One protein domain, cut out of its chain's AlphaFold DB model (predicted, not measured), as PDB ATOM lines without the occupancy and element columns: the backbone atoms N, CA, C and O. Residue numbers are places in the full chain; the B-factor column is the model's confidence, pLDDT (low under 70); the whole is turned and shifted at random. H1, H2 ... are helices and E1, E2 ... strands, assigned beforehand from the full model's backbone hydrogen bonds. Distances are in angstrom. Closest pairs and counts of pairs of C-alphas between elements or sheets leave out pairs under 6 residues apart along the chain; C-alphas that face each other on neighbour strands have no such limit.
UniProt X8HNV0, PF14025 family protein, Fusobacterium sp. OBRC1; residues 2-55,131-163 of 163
ATOM      1  N   ASP A   2      21.253  92.891  30.483       94.94
ATOM      2  CA  ASP A   2      21.345  91.847  31.502       94.94
ATOM      3  C   ASP A   2      21.466  92.509  32.879       94.94
ATOM      4  O   ASP A   2      22.098  93.561  33.000       94.94
ATOM      5  N   ILE A   3      20.894  91.888  33.910       95.25
ATOM      6  CA  ILE A   3      20.908  92.398  35.287       95.25
ATOM      7  C   ILE A   3      21.506  91.329  36.206       95.25
ATOM      8  O   ILE A   3      21.068  90.177  36.193       95.25
ATOM      9  N   CYS A   4      22.500  91.709  37.008       95.88
ATOM     10  CA  CYS A   4      23.039  90.886  38.086       95.88
ATOM     11  C   CYS A   4      22.268  91.183  39.374       95.88
ATOM     12  O   CYS A   4      22.318  92.303  39.883       95.88
ATOM     13  N   VAL A   5      21.548  90.189  39.894       95.69
ATOM     14  CA  VAL A   5      20.628  90.364  41.025       95.69
ATOM     15  C   VAL A   5      21.190  89.723  42.290       95.69
ATOM     16  O   VAL A   5      21.464  88.523  42.317       95.69
ATOM     17  N   LEU A   6      21.264  90.503  43.368       93.31
ATOM     18  CA  LEU A   6      21.458  90.017  44.731       93.31
ATOM     19  C   LEU A   6      20.136  89.470  45.260       93.31
ATOM     20  O   LEU A   6      19.316  90.199  45.816       93.31
ATOM     21  N   THR A   7      19.910  88.170  45.088       87.19
ATOM     22  CA  THR A   7      18.610  87.540  45.374       87.19
ATOM     23  C   THR A   7      18.175  87.634  46.835       87.19
ATOM     24  O   THR A   7      16.979  87.649  47.099       87.19
ATOM     25  N   ASN A   8      19.114  87.730  47.779       85.25
ATOM     26  CA  ASN A   8      18.798  87.864  49.208       85.25
ATOM     27  C   ASN A   8      18.295  89.267  49.581       85.25
ATOM     28  O   ASN A   8      17.642  89.424  50.608       85.25
ATOM     29  N   HIS A   9      18.583  90.271  48.748       82.75
ATOM     30  CA  HIS A   9      18.256  91.677  49.000       82.75
ATOM     31  C   HIS A   9      17.325  92.279  47.941       82.75
ATOM     32  O   HIS A   9      16.889  93.413  48.103       82.75
ATOM     33  N   TYR A  10      17.025  91.537  46.867       86.06
ATOM     34  CA  TYR A  10      16.280  92.016  45.698       86.06
ATOM     35  C   TYR A  10      16.843  93.338  45.145       86.06
ATOM     36  O   TYR A  10      16.102  94.246  44.786       86.06
ATOM     37  N   ARG A  11      18.179  93.444  45.096       93.06
ATOM     38  CA  ARG A  11      18.913  94.597  44.549       93.06
ATOM     39  C   ARG A  11      19.752  94.207  43.347       93.06
ATOM     40  O   ARG A  11      20.095  93.035  43.178       93.06
ATOM     41  N   TYR A  12      20.108  95.188  42.529       96.25
ATOM     42  CA  TYR A  12      20.964  94.974  41.368       96.25
ATOM     43  C   TYR A  12      22.403  95.315  41.715       96.25
ATOM     44  O   TYR A  12      22.720  96.468  41.976       96.25
ATOM     45  N   ALA A  13      23.280  94.312  41.702       96.94
ATOM     46  CA  ALA A  13      24.710  94.537  41.900       96.94
ATOM     47  C   ALA A  13      25.371  95.134  40.657       96.94
ATOM     48  O   ALA A  13      26.359  95.853  40.766       96.94
ATOM     49  N   ALA A  14      24.834  94.842  39.472       97.06
ATOM     50  CA  ALA A  14      25.336  95.384  38.221       97.06
ATOM     51  C   ALA A  14      24.291  95.279  37.111       97.06
ATOM     52  O   ALA A  14      23.438  94.386  37.128       97.06
ATOM     53  N   ILE A  15      24.433  96.122  36.093       96.94
ATOM     54  CA  ILE A  15      23.794  95.923  34.788       96.94
ATOM     55  C   ILE A  15      24.839  95.805  33.695       96.94
ATOM     56  O   ILE A  15      25.947  96.330  33.806       96.94
ATOM     57  N   ARG A  16      24.470  95.122  32.616       96.62
ATOM     58  CA  ARG A  16      25.321  94.933  31.448       96.62
ATOM     59  C   ARG A  16      24.548  95.137  30.156       96.62
ATOM     60  O   ARG A  16      23.457  94.591  29.967       96.62
ATOM     61  N   ILE A  17      25.163  95.846  29.218       95.56
ATOM     62  CA  ILE A  17      24.729  95.895  27.823       95.56
ATOM     63  C   ILE A  17      25.803  95.226  26.976       95.56
ATOM     64  O   ILE A  17      26.963  95.624  27.006       95.56
ATOM     65  N   LYS A  18      25.404  94.197  26.229       95.44
ATOM     66  CA  LYS A  18      26.248  93.545  25.231       95.44
ATOM     67  C   LYS A  18      26.006  94.186  23.870       95.44
ATOM     68  O   LYS A  18      24.859  94.276  23.440       95.44
ATOM     69  N   PHE A  19      27.075  94.578  23.189       95.19
ATOM     70  CA  PHE A  19      27.021  95.061  21.808       95.19
ATOM     71  C   PHE A  19      27.148  93.917  20.799       95.19
ATOM     72  O   PHE A  19      26.664  94.017  19.677       95.19
ATOM     73  N   ASN A  20      27.787  92.819  21.201       96.06
ATOM     74  CA  ASN A  20      27.898  91.587  20.431       96.06
ATOM     75  C   ASN A  20      28.088  90.382  21.376       96.06
ATOM     76  O   ASN A  20      28.050  90.521  22.601       96.06
ATOM     77  N   ASP A  21      28.262  89.187  20.810       96.56
ATOM     78  CA  ASP A  21      28.450  87.944  21.568       96.56
ATOM     79  C   ASP A  21      29.913  87.603  21.881       96.56
ATOM     80  O   ASP A  21      30.184  86.543  22.454       96.56
ATOM     81  N   ASN A  22      30.858  88.490  21.557       97.81
ATOM     82  CA  ASN A  22      32.261  88.270  21.876       97.81
ATOM     83  C   ASN A  22      32.468  88.292  23.394       97.81
ATOM     84  O   ASN A  22      31.775  88.973  24.154       97.81
ATOM     85  N   LYS A  23      33.456  87.522  23.849       97.31
ATOM     86  CA  LYS A  23      33.830  87.470  25.259       97.31
ATOM     87  C   LYS A  23      34.750  88.648  25.584       97.31
ATOM     88  O   LYS A  23      35.817  88.754  24.988       97.31
ATOM     89  N   ALA A  24      34.390  89.450  26.586       98.12
ATOM     90  CA  ALA A  24      35.334  90.404  27.160       98.12
ATOM     91  C   ALA A  24      36.481  89.664  27.863       98.12
ATOM     92  O   ALA A  24      36.245  88.760  28.673       98.12
ATOM     93  N   VAL A  25      37.713  90.051  27.548       98.38
ATOM     94  CA  VAL A  25      38.944  89.496  28.122       98.38
ATOM     95  C   VAL A  25      39.593  90.437  29.138       98.38
ATOM     96  O   VAL A  25      40.323  89.962  30.002       98.38
ATOM     97  N   TYR A  26      39.284  91.735  29.089       98.44
ATOM     98  CA  TYR A  26      39.610  92.712  30.131       98.44
ATOM     99  C   TYR A  26      38.585  93.857  30.138       98.44
ATOM    100  O   TYR A  26      37.746  93.961  29.236       98.44
ATOM    101  N   PHE A  27      38.640  94.691  31.177       98.00
ATOM    102  CA  PHE A  27      37.763  95.844  31.355       98.00
ATOM    103  C   PHE A  27      38.573  97.093  31.695       98.00
ATOM    104  O   PHE A  27      39.561  97.003  32.418       98.00
ATOM    105  N   GLU A  28      38.118  98.251  31.224       97.00
ATOM    106  CA  GLU A  28      38.666  99.561  31.593       97.00
ATOM    107  C   GLU A  28      37.556 100.457  32.137       97.00
ATOM    108  O   GLU A  28      36.415 100.382  31.673       97.00
ATOM    109  N   ASN A  29      37.877 101.303  33.119       96.44
ATOM    110  CA  ASN A  29      36.921 102.261  33.668       96.44
ATOM    111  C   ASN A  29      36.528 103.297  32.601       96.44
ATOM    112  O   ASN A  29      37.372 103.824  31.879       96.44
ATOM    113  N   GLY A  30      35.230 103.562  32.479       95.00
ATOM    114  CA  GLY A  30      34.684 104.554  31.568       95.00
ATOM    115  C   GLY A  30      35.057 105.958  32.027       95.00
ATOM    116  O   GLY A  30      34.634 106.398  33.092       95.00
ATOM    117  N   MET A  31      35.821 106.652  31.190       92.81
ATOM    118  CA  MET A  31      36.328 108.000  31.437       92.81
ATOM    119  C   MET A  31      35.770 108.983  30.400       92.81
ATOM    120  O   MET A  31      35.475 108.617  29.262       92.81
ATOM    121  N   LYS A  32      35.642 110.250  30.786       91.25
ATOM    122  CA  LYS A  32      35.252 111.385  29.941       91.25
ATOM    123  C   LYS A  32      36.455 111.988  29.205       91.25
ATOM    124  O   LYS A  32      36.262 112.748  28.257       91.25
ATOM    125  N   GLY A  33      37.676 111.655  29.627       92.69
ATOM    126  CA  GLY A  33      38.934 112.168  29.082       92.69
ATOM    127  C   GLY A  33      39.402 113.473  29.731       92.69
ATOM    128  O   GLY A  33      40.294 114.131  29.197       92.69
ATOM    129  N   ASN A  34      38.791 113.873  30.847       93.56
ATOM    130  CA  ASN A  34      39.146 115.072  31.611       93.56
ATOM    131  C   ASN A  34      39.258 114.807  33.122       93.56
ATOM    132  O   ASN A  34      39.206 115.743  33.920       93.56
ATOM    133  N   GLU A  35      39.380 113.539  33.499       93.00
ATOM    134  CA  GLU A  35      39.662 113.080  34.850       93.00
ATOM    135  C   GLU A  35      41.022 113.596  35.350       93.00
ATOM    136  O   GLU A  35      41.981 113.710  34.583       93.00
ATOM    137  N   ASP A  36      41.116 113.882  36.651       90.38
ATOM    138  CA  ASP A  36      42.383 114.212  37.310       90.38
ATOM    139  C   ASP A  36      43.150 112.930  37.645       90.38
ATOM    140  O   ASP A  36      42.902 112.304  38.674       90.38
ATOM    141  N   LEU A  37      44.069 112.552  36.755       90.38
ATOM    142  CA  LEU A  37      44.938 111.384  36.918       90.38
ATOM    143  C   LEU A  37      46.269 111.711  37.616       90.38
ATOM    144  O   LEU A  37      47.072 110.807  37.837       90.38
ATOM    145  N   GLU A  38      46.544 112.986  37.909       89.00
ATOM    146  CA  GLU A  38      47.781 113.405  38.587       89.00
ATOM    147  C   GLU A  38      47.659 113.306  40.116       89.00
ATOM    148  O   GLU A  38      48.672 113.285  40.822       89.00
ATOM    149  N   GLY A  39      46.427 113.230  40.627       85.12
ATOM    150  CA  GLY A  39      46.124 112.973  42.029       85.12
ATOM    151  C   GLY A  39      46.509 111.568  42.514       85.12
ATOM    152  O   GLY A  39      46.812 110.655  41.747       85.12
ATOM    153  N   GLU A  40      46.489 111.384  43.836       88.62
ATOM    154  CA  GLU A  40      46.657 110.066  44.455       88.62
ATOM    155  C   GLU A  40      45.403 109.214  44.197       88.62
ATOM    156  O   GLU A  40      44.353 109.489  44.770       88.62
ATOM    157  N   ILE A  41      45.522 108.189  43.348       89.94
ATOM    158  CA  ILE A  41      44.484 107.172  43.119       89.94
ATOM    159  C   ILE A  41      44.804 105.959  43.995       89.94
ATOM    160  O   ILE A  41      45.871 105.353  43.862       89.94
ATOM    161  N   LYS A  42      43.890 105.609  44.899       90.69
ATOM    162  CA  LYS A  42      44.027 104.489  45.836       90.69
ATOM    163  C   LYS A  42      43.314 103.249  45.317       90.69
ATOM    164  O   LYS A  42      42.487 103.297  44.412       90.69
ATOM    165  N   GLU A  43      43.647 102.109  45.909       86.00
ATOM    166  CA  GLU A  43      42.887 100.885  45.680       86.00
ATOM    167  C   GLU A  43      41.424 101.097  46.094       86.00
ATOM    168  O   GLU A  43      41.149 101.585  47.189       86.00
ATOM    169  N   GLY A  44      40.501 100.763  45.190       85.69
ATOM    170  CA  GLY A  44      39.068 101.006  45.357       85.69
ATOM    171  C   GLY A  44      38.570 102.341  44.791       85.69
ATOM    172  O   GLY A  44      37.360 102.486  44.630       85.69
ATOM    173  N   ASP A  45      39.451 103.278  44.424       91.38
ATOM    174  CA  ASP A  45      39.033 104.517  43.760       91.38
ATOM    175  C   ASP A  45      38.600 104.253  42.309       91.38
ATOM    176  O   ASP A  45      39.145 103.396  41.606       91.38
ATOM    177  N   PHE A  46      37.614 105.018  41.842       93.88
ATOM    178  CA  PHE A  46      37.079 104.909  40.487       93.88
ATOM    179  C   PHE A  46      36.454 106.220  39.999       93.88
ATOM    180  O   PHE A  46      36.051 107.074  40.790       93.88
ATOM    181  N   TYR A  47      36.280 106.338  38.679       95.00
ATOM    182  CA  TYR A  47      35.424 107.349  38.057       95.00
ATOM    183  C   TYR A  47      34.100 106.739  37.601       95.00
ATOM    184  O   TYR A  47      33.988 105.547  37.301       95.00
ATOM    185  N   GLY A  48      33.068 107.571  37.549       95.12
ATOM    186  CA  GLY A  48      31.712 107.115  37.304       95.12
ATOM    187  C   GLY A  48      30.704 108.235  37.089       95.12
ATOM    188  O   GLY A  48      31.040 109.371  36.723       95.12
ATOM    189  N   PHE A  49      29.443 107.909  37.344       94.94
ATOM    190  CA  PHE A  49      28.339 108.860  37.315       94.94
ATOM    191  C   PHE A  49      27.596 108.859  38.647       94.94
ATOM    192  O   PHE A  49      27.521 107.841  39.335       94.94
ATOM    193  N   GLY A  50      27.087 110.034  39.013       95.38
ATOM    194  CA  GLY A  50      26.234 110.193  40.181       95.38
ATOM    195  C   GLY A  50      24.804 109.792  39.853       95.38
ATOM    196  O   GLY A  50      24.333 110.046  38.744       95.38
ATOM    197  N   VAL A  51      24.131 109.200  40.826       96.38
ATOM    198  CA  VAL A  51      22.691 108.966  40.816       96.38
ATOM    199  C   VAL A  51      22.082 109.692  42.004       96.38
ATOM    200  O   VAL A  51      22.578 109.576  43.124       96.38
ATOM    201  N   ASP A  52      21.010 110.419  41.721       89.38
ATOM    202  CA  ASP A  52      20.176 111.149  42.667       89.38
ATOM    203  C   ASP A  52      18.725 110.865  42.245       89.38
ATOM    204  O   ASP A  52      18.372 111.134  41.095       89.38
ATOM    205  N   ALA A  53      17.941 110.229  43.121       88.69
ATOM    206  CA  ALA A  53      16.663 109.546  42.860       88.69
ATOM    207  C   ALA A  53      16.744 108.096  42.326       88.69
ATOM    208  O   ALA A  53      15.824 107.616  41.666       88.69
ATOM    209  N   SER A  54      17.804 107.360  42.675       91.81
ATOM    210  CA  SER A  54      17.864 105.882  42.661       91.81
ATOM    211  C   SER A  54      17.604 105.149  41.330       91.81
ATOM    212  O   SER A  54      17.430 103.928  41.334       91.81
ATOM    213  N   MET A  55      17.608 105.850  40.193       94.94
ATOM    214  CA  MET A  55      17.418 105.274  38.859       94.94
ATOM    215  C   MET A  55      18.615 105.582  37.957       94.94
ATOM    216  O   MET A  55      19.163 106.681  37.958       94.94
ATOM    217  N   GLY A 131      24.003 107.470  44.839       95.12
ATOM    218  CA  GLY A 131      25.422 107.153  44.963       95.12
ATOM    219  C   GLY A 131      26.262 107.572  43.767       95.12
ATOM    220  O   GLY A 131      25.817 108.312  42.893       95.12
ATOM    221  N   TYR A 132      27.502 107.091  43.738       95.62
ATOM    222  CA  TYR A 132      28.436 107.291  42.634       95.62
ATOM    223  C   TYR A 132      28.928 105.928  42.163       95.62
ATOM    224  O   TYR A 132      29.464 105.165  42.964       95.62
ATOM    225  N   TYR A 133      28.715 105.612  40.887       96.75
ATOM    226  CA  TYR A 133      28.868 104.247  40.387       96.75
ATOM    227  C   TYR A 133      29.839 104.171  39.213       96.75
ATOM    228  O   TYR A 133      29.683 104.932  38.248       96.75
ATOM    229  N   PRO A 134      30.820 103.251  39.249       97.00
ATOM    230  CA  PRO A 134      31.741 103.077  38.148       97.00
ATOM    231  C   PRO A 134      31.085 102.383  36.960       97.00
ATOM    232  O   PRO A 134      30.221 101.507  37.076       97.00
ATOM    233  N   VAL A 135      31.572 102.764  35.786       97.31
ATOM    234  CA  VAL A 135      31.229 102.147  34.508       97.31
ATOM    235  C   VAL A 135      32.482 101.498  33.953       97.31
ATOM    236  O   VAL A 135      33.570 102.048  34.092       97.31
ATOM    237  N   TYR A 136      32.343 100.348  33.309       98.00
ATOM    238  CA  TYR A 136      33.457  99.642  32.696       98.00
ATOM    239  C   TYR A 136      33.125  99.222  31.270       98.00
ATOM    240  O   TYR A 136      32.091  98.597  31.021       98.00
ATOM    241  N   PHE A 137      34.027  99.514  30.336       98.12
ATOM    242  CA  PHE A 137      33.983  98.970  28.983       98.12
ATOM    243  C   PHE A 137      34.723  97.640  28.950       98.12
ATOM    244  O   PHE A 137      35.872  97.553  29.374       98.12
ATOM    245  N   GLY A 138      34.056  96.596  28.465       98.38
ATOM    246  CA  GLY A 138      34.658  95.288  28.241       98.38
ATOM    247  C   GLY A 138      35.189  95.176  26.819       98.38
ATOM    248  O   GLY A 138      34.440  95.394  25.862       98.38
ATOM    249  N   TYR A 139      36.451  94.780  26.684       98.62
ATOM    250  CA  TYR A 139      37.129  94.619  25.401       98.62
ATOM    251  C   TYR A 139      37.349  93.146  25.081       98.62
ATOM    252  O   TYR A 139      37.677  92.354  25.966       98.62
ATOM    253  N   ASP A 140      37.153  92.773  23.821       98.50
ATOM    254  CA  ASP A 140      37.411  91.422  23.327       98.50
ATOM    255  C   ASP A 140      38.894  91.182  22.984       98.50
ATOM    256  O   ASP A 140      39.750  92.053  23.150       98.50
ATOM    257  N   GLU A 141      39.218  89.970  22.522       98.19
ATOM    258  CA  GLU A 141      40.586  89.565  22.157       98.19
ATOM    259  C   GLU A 141      41.217  90.417  21.042       98.19
ATOM    260  O   GLU A 141      42.439  90.441  20.905       98.19
ATOM    261  N   ASN A 142      40.396  91.139  20.273       98.00
ATOM    262  CA  ASN A 142      40.822  92.041  19.208       98.00
ATOM    263  C   ASN A 142      40.857  93.503  19.671       98.00
ATOM    264  O   ASN A 142      40.911  94.408  18.835       98.00
ATOM    265  N   ASN A 143      40.807  93.753  20.983       97.88
ATOM    266  CA  ASN A 143      40.815  95.095  21.562       97.88
ATOM    267  C   ASN A 143      39.603  95.945  21.134       97.88
ATOM    268  O   ASN A 143      39.689  97.173  21.073       97.88
ATOM    269  N   SER A 144      38.478  95.301  20.806       98.12
ATOM    270  CA  SER A 144      37.232  95.970  20.425       98.12
ATOM    271  C   SER A 144      36.235  95.949  21.578       98.12
ATOM    272  O   SER A 144      36.070  94.931  22.250       98.12
ATOM    273  N   VAL A 145      35.541  97.067  21.807       97.75
ATOM    274  CA  VAL A 145      34.494  97.146  22.836       97.75
ATOM    275  C   VAL A 145      33.355  96.194  22.467       97.75
ATOM    276  O   VAL A 145      32.742  96.317  21.408       97.75
ATOM    277  N   CYS A 146      33.054  95.245  23.351       98.00
ATOM    278  CA  CYS A 146      32.007  94.238  23.150       98.00
ATOM    279  C   CYS A 146      30.837  94.385  24.131       98.00
ATOM    280  O   CYS A 146      29.732  93.915  23.852       98.00
ATOM    281  N   GLN A 147      31.049  95.063  25.260       97.75
ATOM    282  CA  GLN A 147      30.021  95.297  26.271       97.75
ATOM    283  C   GLN A 147      30.359  96.490  27.167       97.75
ATOM    284  O   GLN A 147      31.511  96.911  27.255       97.75
ATOM    285  N   VAL A 148      29.354  96.980  27.884       97.44
ATOM    286  CA  VAL A 148      29.494  97.950  28.973       97.44
ATOM    287  C   VAL A 148      28.805  97.414  30.224       97.44
ATOM    288  O   VAL A 148      27.752  96.776  30.134       97.44
ATOM    289  N   VAL A 149      29.419  97.640  31.382       97.81
ATOM    290  CA  VAL A 149      28.926  97.217  32.695       97.81
ATOM    291  C   VAL A 149      28.862  98.430  33.610       97.81
ATOM    292  O   VAL A 149      29.826  99.183  33.692       97.81
ATOM    293  N   VAL A 150      27.752  98.597  34.319       97.69
ATOM    294  CA  VAL A 150      27.681  99.498  35.477       97.69
ATOM    295  C   VAL A 150      27.722  98.628  36.714       97.69
ATOM    296  O   VAL A 150      26.925  97.694  36.833       97.69
ATOM    297  N   HIS A 151      28.661  98.915  37.605       97.12
ATOM    298  CA  HIS A 151      28.846  98.184  38.847       97.12
ATOM    299  C   HIS A 151      28.241  99.006  39.987       97.12
ATOM    300  O   HIS A 151      28.714 100.092  40.292       97.12
ATOM    301  N   PHE A 152      27.150  98.518  40.568       97.06
ATOM    302  CA  PHE A 152      26.397  99.242  41.589       97.06
ATOM    303  C   PHE A 152      26.754  98.830  43.015       97.06
ATOM    304  O   PHE A 152      26.775  99.674  43.905       97.06
ATOM    305  N   ILE A 153      26.977  97.536  43.252       95.88
ATOM    306  CA  ILE A 153      27.273  97.002  44.583       95.88
ATOM    307  C   ILE A 153      28.499  96.118  44.461       95.88
ATOM    308  O   ILE A 153      28.426  95.055  43.840       95.88
ATOM    309  N   ASP A 154      29.583  96.548  45.099       92.88
ATOM    310  CA  ASP A 154      30.735  95.695  45.346       92.88
ATOM    311  C   ASP A 154      30.348  94.653  46.396       92.88
ATOM    312  O   ASP A 154      30.210  94.950  47.579       92.88
ATOM    313  N   ILE A 155      30.084  93.434  45.929       91.44
ATOM    314  CA  ILE A 155      29.580  92.337  46.759       91.44
ATOM    315  C   ILE A 155      30.625  91.932  47.802       91.44
ATOM    316  O   ILE A 155      30.269  91.680  48.952       91.44
ATOM    317  N   ASP A 156      31.899  91.881  47.412       89.44
ATOM    318  CA  ASP A 156      32.967  91.447  48.307       89.44
ATOM    319  C   ASP A 156      33.189  92.494  49.403       89.44
ATOM    320  O   ASP A 156      33.265  92.136  50.576       89.44
ATOM    321  N   LEU A 157      33.197  93.783  49.047       87.88
ATOM    322  CA  LEU A 157      33.301  94.878  50.014       87.88
ATOM    323  C   LEU A 157      32.053  95.013  50.902       87.88
ATOM    324  O   LEU A 157      32.152  95.343  52.083       87.88
ATOM    325  N   GLU A 158      30.858  94.793  50.351       88.62
ATOM    326  CA  GLU A 158      29.612  94.939  51.106       88.62
ATOM    327  C   GLU A 158      29.474  93.858  52.181       88.62
ATOM    328  O   GLU A 158      29.034  94.148  53.299       88.62
ATOM    329  N   PHE A 159      29.854  92.623  51.843       88.31
ATOM    330  CA  PHE A 159      29.647  91.443  52.680       88.31
ATOM    331  C   PHE A 159      30.936  90.880  53.293       88.31
ATOM    332  O   PHE A 159      30.898  89.786  53.863       88.31
ATOM    333  N   SER A 160      32.059  91.601  53.220       85.56
ATOM    334  CA  SER A 160      33.254  91.249  53.984       85.56
ATOM    335  C   SER A 160      32.973  91.341  55.489       85.56
ATOM    336  O   SER A 160      32.285  92.241  55.976       85.56
ATOM    337  N   GLU A 161      33.515  90.395  56.258       74.69
ATOM    338  CA  GLU A 161      33.434  90.411  57.729       74.69
ATOM    339  C   GLU A 161      34.400  91.440  58.358       74.69
ATOM    340  O   GLU A 161      34.334  91.712  59.556       74.69
ATOM    341  N   GLU A 162      35.280  92.026  57.545       60.19
ATOM    342  CA  GLU A 162      36.260  93.044  57.917       60.19
ATOM    343  C   GLU A 162      35.764  94.423  57.444       60.19
ATOM    344  O   GLU A 162      36.092  94.862  56.341       60.19
ATOM    345  N   LYS A 163      34.946  95.091  58.265       52.66
ATOM    346  CA  LYS A 163      34.627  96.525  58.142       52.66
ATOM    347  C   LYS A 163      35.232  97.304  59.307       52.66
ATOM    348  O   LYS A 163      35.169  96.796  60.452       52.66
TER     349      LYS A 163
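What this domain is: This is residues 2 to 55 and 131 to 163 of the 163 residues of the protein "PF14025 family protein" of Fusobacterium sp. OBRC1 (UniProt X8HNV0). One strongly twisted, wholly antiparallel sheet makes the body, with no helix packed over it: E5 runs through its middle, with E6, then E2, then E1 following on one side and the two short strands E3 and E4 sharing the other side. Between E3 and E4 the chain makes a long loop, of which residues 37 to 43 stick out, and past the end of E6 the short helix H1 leads into a free tail, with residues 158 to 163 sticking out. The printed part has 87 residues, with six named strands and then one named helix along the chain, E1 E2 E3 E4 E5 E6 H1. The class is mostly strand, though under half of the printed residues are in named elements. The whole is only just loose, close to compact, with a radius of gyration of the C-alphas of 14.5 A and spans of 38 by 35 by 29 A.

How they stand to each other: E1, residues 2 to 6, and E2, residues 11 to 18, form a hairpin with a tight link; N 4 and O 14 are 2.8 A apart, within hydrogen-bond range. On the other side of E2 lies its antiparallel neighbour E6, residues 145 to 151, with N 17 and O 148 at 2.9 A. E5, residues 131 to 139, forms a hairpin with E6, at 159 degrees between directions and with N 136 and O 149 at 2.8 A. On the other side of E5 lie E3, residues 26 to 29, beside residues 135 to 139, and E4, residues 48 to 51, beside residues 131 to 135. N 137 and O 28 are 2.9 A apart, and N 51 and O 131 2.8 A. E1, E3 and E4 are edge strands. H1, residues 155 to 159, is not on the sheet; its closest C-alpha pair with E2 is Ala 13 and Ile 155, 7.2 A. Its O i to N i+4 pair is within hydrogen-bond range.

Where its parts are: E1 begins at C-alpha 2, (21.345, 91.847, 31.502), and E2 is 20.7 A long from first to last C-alpha. E5, the longest strand, measures 26.0 A and ends at C-alpha 139, (37.129, 94.619, 25.401). E6 measures 17.0 A, and H1 ends at C-alpha 159, (29.647, 91.443, 52.680).

The domain as a whole: The two C-alphas farthest apart, those of Asn 8 and Glu 38, are 40.1 A apart. Residues 56 to 130 are not printed, and C-alphas 55 and 131 are 10.2 A apart across this cut. The link from E3 to E4, 18 residues, is long. Mean pLDDT of the printed part is 93.0, and residues 162 to 163 are under 70.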